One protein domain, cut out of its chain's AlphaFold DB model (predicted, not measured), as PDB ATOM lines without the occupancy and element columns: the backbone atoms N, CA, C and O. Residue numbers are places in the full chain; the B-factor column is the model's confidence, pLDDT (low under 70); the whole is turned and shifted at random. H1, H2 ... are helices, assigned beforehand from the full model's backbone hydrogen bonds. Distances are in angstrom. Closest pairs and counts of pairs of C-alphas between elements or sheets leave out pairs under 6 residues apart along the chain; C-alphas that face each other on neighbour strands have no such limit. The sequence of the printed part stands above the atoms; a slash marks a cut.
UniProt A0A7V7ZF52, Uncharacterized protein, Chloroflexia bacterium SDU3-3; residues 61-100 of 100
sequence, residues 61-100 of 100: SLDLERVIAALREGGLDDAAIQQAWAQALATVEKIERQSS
ATOM      1  N   SER A  61      27.209 -14.896 -32.956       73.88
ATOM      2  CA  SER A  61      28.155 -14.525 -31.894       73.88
ATOM      3  C   SER A  61      27.552 -14.674 -30.495       73.88
ATOM      4  O   SER A  61      28.188 -15.263 -29.627       73.88
ATOM      5  N   LEU A  62      26.319 -14.206 -30.281       77.44
ATOM      6  CA  LEU A  62      25.637 -14.326 -28.985       77.44
ATOM      7  C   LEU A  62      25.364 -15.786 -28.602       77.44
ATOM      8  O   LEU A  62      25.506 -16.162 -27.438       77.44
ATOM      9  N   ASP A  63      24.978 -16.619 -29.568       80.06
ATOM     10  CA  ASP A  63      24.781 -18.049 -29.329       80.06
ATOM     11  C   ASP A  63      26.108 -18.737 -28.975       80.06
ATOM     12  O   ASP A  63      26.149 -19.559 -28.056       80.06
ATOM     13  N   LEU A  64      27.210 -18.355 -29.630       78.19
ATOM     14  CA  LEU A  64      28.544 -18.861 -29.309       78.19
ATOM     15  C   LEU A  64      28.990 -18.461 -27.895       78.19
ATOM     16  O   LEU A  64      29.497 -19.303 -27.155       78.19
ATOM     17  N   GLU A  65      28.764 -17.211 -27.492       80.94
ATOM     18  CA  GLU A  65      29.068 -16.742 -26.134       80.94
ATOM     19  C   GLU A  65      28.326 -17.557 -25.069       80.94
ATOM     20  O   GLU A  65      28.919 -17.941 -24.060       80.94
ATOM     21  N   ARG A  66      27.051 -17.889 -25.312       80.94
ATOM     22  CA  ARG A  66      26.253 -18.735 -24.408       80.94
ATOM     23  C   ARG A  66      26.806 -20.151 -24.300       80.94
ATOM     24  O   ARG A  66      26.856 -20.698 -23.202       80.94
ATOM     25  N   VAL A  67      27.234 -20.736 -25.418       82.56
ATOM     26  CA  VAL A  67      27.869 -22.062 -25.420       82.56
ATOM     27  C   VAL A  67      29.172 -22.028 -24.623       82.56
ATOM     28  O   VAL A  67      29.375 -22.879 -23.761       82.56
ATOM     29  N   ILE A  68      30.030 -21.030 -24.853       80.12
ATOM     30  CA  ILE A  68      31.292 -20.876 -24.113       80.12
ATOM     31  C   ILE A  68      31.024 -20.709 -22.612       80.12
ATOM     32  O   ILE A  68      31.696 -21.346 -21.802       80.12
ATOM     33  N   ALA A  69      30.030 -19.902 -22.232       81.31
ATOM     34  CA  ALA A  69      29.638 -19.734 -20.835       81.31
ATOM     35  C   ALA A  69      29.207 -21.066 -20.196       81.31
ATOM     36  O   ALA A  69      29.713 -21.417 -19.133       81.31
ATOM     37  N   ALA A  70      28.365 -21.851 -20.874       82.88
ATOM     38  CA  ALA A  70      27.928 -23.159 -20.385       82.88
ATOM     39  C   ALA A  70      29.090 -24.161 -20.235       82.88
ATOM     40  O   ALA A  70      29.125 -24.937 -19.281       82.88
ATOM     41  N   LEU A  71      30.071 -24.137 -21.146       82.12
ATOM     42  CA  LEU A  71      31.269 -24.979 -21.033       82.12
ATOM     43  C   LEU A  71      32.124 -24.581 -19.821       82.12
ATOM     44  O   LEU A  71      32.586 -25.458 -19.088       82.12
ATOM     45  N   ARG A  72      32.286 -23.275 -19.569       85.25
ATOM     46  CA  ARG A  72      32.987 -22.766 -18.377       85.25
ATOM     47  C   ARG A  72      32.276 -23.155 -17.085       85.25
ATOM     48  O   ARG A  72      32.930 -23.595 -16.145       85.25
ATOM     49  N   GLU A  73      30.948 -23.044 -17.042       85.44
ATOM     50  CA  GLU A  73      30.137 -23.518 -15.909       85.44
ATOM     51  C   GLU A  73      30.307 -25.028 -15.674       85.44
ATOM     52  O   GLU A  73      30.320 -25.481 -14.531       85.44
ATOM     53  N   GLY A  74      30.513 -25.800 -16.743       84.62
ATOM     54  CA  GLY A  74      30.859 -27.221 -16.689       84.62
ATOM     55  C   GLY A  74      32.282 -27.532 -16.204       84.62
ATOM     56  O   GLY A  74      32.650 -28.705 -16.155       84.62
ATOM     57  N   GLY A  75      33.083 -26.521 -15.851       87.44
ATOM     58  CA  GLY A  75      34.441 -26.682 -15.326       87.44
ATOM     59  C   GLY A  75      35.530 -26.821 -16.393       87.44
ATOM     60  O   GLY A  75      36.654 -27.186 -16.053       87.44
ATOM     61  N   LEU A  76      35.224 -26.542 -17.666       85.81
ATOM     62  CA  LEU A  76      36.241 -26.476 -18.716       85.81
ATOM     63  C   LEU A  76      37.000 -25.151 -18.625       85.81
ATOM     64  O   LEU A  76      36.399 -24.077 -18.558       85.81
ATOM     65  N   ASP A  77      38.325 -25.233 -18.661       88.25
ATOM     66  CA  ASP A  77      39.172 -24.058 -18.802       88.25
ATOM     67  C   ASP A  77      39.197 -23.554 -20.255       88.25
ATOM     68  O   ASP A  77      38.762 -24.221 -21.201       88.25
ATOM     69  N   ASP A  78      39.707 -22.337 -20.446       82.81
ATOM     70  CA  ASP A  78      39.733 -21.706 -21.764       82.81
ATOM     71  C   ASP A  78      40.561 -22.511 -22.782       82.81
ATOM     72  O   ASP A  78      40.229 -22.520 -23.966       82.81
ATOM     73  N   ALA A  79      41.599 -23.232 -22.345       86.44
ATOM     74  CA  ALA A  79      42.415 -24.064 -23.228       86.44
ATOM     75  C   ALA A  79      41.621 -25.268 -23.762       86.44
ATOM     76  O   ALA A  79      41.639 -25.537 -24.968       86.44
ATOM     77  N   ALA A  80      40.872 -25.947 -22.893       83.75
ATOM     78  CA  ALA A  80      40.005 -27.055 -23.266       83.75
ATOM     79  C   ALA A  80      38.847 -26.596 -24.167       83.75
ATOM     80  O   ALA A  80      38.515 -27.282 -25.135       83.75
ATOM     81  N   ILE A  81      38.277 -25.411 -23.914       82.50
ATOM     82  CA  ILE A  81      37.233 -24.820 -24.770       82.50
ATOM     83  C   ILE A  81      37.781 -24.517 -26.168       82.50
ATOM     84  O   ILE A  81      37.151 -24.879 -27.162       82.50
ATOM     85  N   GLN A  82      38.965 -23.904 -26.265       83.62
ATOM     86  CA  GLN A  82      39.610 -23.623 -27.555       83.62
ATOM     87  C   GLN A  82      39.916 -24.913 -28.327       83.62
ATOM     88  O   GLN A  82      39.685 -24.985 -29.536       83.62
ATOM     89  N   GLN A  83      40.379 -25.958 -27.636       84.56
ATOM     90  CA  GLN A  83      40.651 -27.253 -28.255       84.56
ATOM     91  C   GLN A  83      39.369 -27.936 -28.756       84.56
ATOM     92  O   GLN A  83      39.343 -28.434 -29.885       84.56
ATOM     93  N   ALA A  84      38.300 -27.928 -27.955       79.94
ATOM     94  CA  ALA A  84      36.999 -28.470 -28.344       79.94
ATOM     95  C   ALA A  84      36.402 -27.710 -29.539       79.94
ATOM     96  O   ALA A  84      35.885 -28.321 -30.476       79.94
ATOM     97  N   TRP A  85      36.536 -26.382 -29.550       80.00
ATOM     98  CA  TRP A  85      36.100 -25.538 -30.659       80.00
ATOM     99  C   TRP A  85      36.859 -25.846 -31.955       80.00
ATOM    100  O   TRP A  85      36.244 -26.065 -32.999       80.00
ATOM    101  N   ALA A  86      38.190 -25.948 -31.890       80.31
ATOM    102  CA  ALA A  86      39.016 -26.298 -33.044       80.31
ATOM    103  C   ALA A  86      38.663 -27.685 -33.613       80.31
ATOM    104  O   ALA A  86      38.584 -27.857 -34.832       80.31
ATOM    105  N   GLN A  87      38.394 -28.668 -32.748       79.06
ATOM    106  CA  GLN A  87      37.944 -30.001 -33.166       79.06
ATOM    107  C   GLN A  87      36.554 -29.979 -33.810       79.06
ATOM    108  O   GLN A  87      36.329 -30.673 -34.806       79.06
ATOM    109  N   ALA A  88      35.629 -29.179 -33.275       75.25
ATOM    110  CA  ALA A  88      34.299 -29.019 -33.849       75.25
ATOM    111  C   ALA A  88      34.375 -28.410 -35.259       75.25
ATOM    112  O   ALA A  88      33.792 -28.965 -36.190       75.25
ATOM    113  N   LEU A  89      35.161 -27.343 -35.445       77.19
ATOM    114  CA  LEU A  89      35.373 -26.717 -36.755       77.19
ATOM    115  C   LEU A  89      36.010 -27.680 -37.764       77.19
ATOM    116  O   LEU A  89      35.494 -27.836 -38.869       77.19
ATOM    117  N   ALA A  90      37.072 -28.389 -37.374       75.81
ATOM    118  CA  ALA A  90      37.712 -29.381 -38.239       75.81
ATOM    119  C   ALA A  90      36.746 -30.507 -38.655       75.81
ATOM    120  O   ALA A  90      36.813 -31.022 -39.774       75.81
ATOM    121  N   THR A  91      35.827 -30.887 -37.760       73.44
ATOM    122  CA  THR A  91      34.787 -31.883 -38.042       73.44
ATOM    123  C   THR A  91      33.769 -31.359 -39.050       73.44
ATOM    124  O   THR A  91      33.443 -32.068 -40.003       73.44
ATOM    125  N   VAL A  92      33.307 -30.118 -38.882       69.62
ATOM    126  CA  VAL A  92      32.383 -29.463 -39.822       69.62
ATOM    127  C   VAL A  92      33.015 -29.353 -41.208       69.62
ATOM    128  O   VAL A  92      32.424 -29.831 -42.174       69.62
ATOM    129  N   GLU A  93      34.248 -28.847 -41.311       68.94
ATOM    130  CA  GLU A  93      34.959 -28.746 -42.594       68.94
ATOM    131  C   GLU A  93      35.104 -30.105 -43.291       68.94
ATOM    132  O   GLU A  93      34.980 -30.212 -44.513       68.94
ATOM    133  N   LYS A  94      35.368 -31.169 -42.523       76.88
ATOM    134  CA  LYS A  94      35.467 -32.527 -43.064       76.88
ATOM    135  C   LYS A  94      34.134 -32.999 -43.646       76.88
ATOM    136  O   LYS A  94      34.134 -33.579 -44.729       76.88
ATOM    137  N   ILE A  95      33.024 -32.758 -42.948       69.38
ATOM    138  CA  ILE A  95      31.677 -33.136 -43.402       69.38
ATOM    139  C   ILE A  95      31.298 -32.359 -44.670       69.38
ATOM    140  O   ILE A  95      30.792 -32.952 -45.624       69.38
ATOM    141  N   GLU A  96      31.587 -31.058 -44.719       61.75
ATOM    142  CA  GLU A  96      31.305 -30.216 -45.889       61.75
ATOM    143  C   GLU A  96      32.074 -30.680 -47.133       61.75
ATOM    144  O   GLU A  96      31.492 -30.793 -48.215       61.75
ATOM    145  N   ARG A  97      33.355 -31.048 -46.979       62.56
ATOM    146  CA  ARG A  97      34.170 -31.607 -48.074       62.56
ATOM    147  C   ARG A  97      33.699 -32.977 -48.557       62.56
ATOM    148  O   ARG A  97      34.001 -33.343 -49.682       62.56
ATOM    149  N   GLN A  98      33.019 -33.747 -47.712       54.06
ATOM    150  CA  GLN A  98      32.465 -35.058 -48.074       54.06
ATOM    151  C   GLN A  98      31.075 -34.964 -48.713       54.06
ATOM    152  O   GLN A  98      30.620 -35.931 -49.318       54.06
ATOM    153  N   SER A  99      30.404 -33.823 -48.552       45.88
ATOM    154  CA  SER A  99      29.051 -33.564 -49.059       45.88
ATOM    155  C   SER A  99      29.044 -32.725 -50.347       45.88
ATOM    156  O   SER A  99      27.967 -32.401 -50.847       45.88
ATOM    157  N   SER A 100      30.231 -32.361 -50.850       46.69
ATOM    158  CA  SER A 100      30.480 -31.628 -52.103       46.69
ATOM    159  C   SER A 100      31.059 -32.563 -53.158       46.69
ATOM    160  O   SER A 100      30.728 -32.370 -54.347       46.69
TER     161      SER A 100
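Overview. This is residues 61 to 100 of the 100 residues of an uncharacterized protein of Chloroflexia bacterium SDU3-3 (UniProt A0A7V7ZF52). A long helix, H2, and a shorter one, H1, meet near their ends as an open V, with the four-residue link at its corner. Residues 61 to 66 of H1 and residues 86 to 100 stick out as the free arms. The printed part has 40 residues with two named helices, H1 then H2, and no named strand: all helix. It is loose, with a radius of gyration of the C-alphas of 12.2 A, and elongated, spanning 37 by 20 by 12 A.

Arrangement. H2, residues 78 to 98, touches H1, residues 61 to 73, with residues 78 to 81 alone; H1 touches it with residues 68 to 72 alone. Their closest C-alphas, of Leu 71 and Ile 81, are 7.0 A apart. The helices run opposite ways at a steep tilt of 51 degrees. In both helices every O i to N i+4 pair is within hydrogen-bond range.

Along the chain. H2 is 30.4 A long and ends at C-alpha 98 (32.465, -35.058, -48.074). H1 is 18.4 A long and begins at C-alpha 61 (28.155, -14.525, -31.894).

Size, cuts and confidence. The C-alphas farthest apart, of Gly 75 and Ser 100, are 37.3 A apart. The printed part has no cut, and the link is tight. Residues 92 to 93 and 95 to 100 have pLDDT under 70.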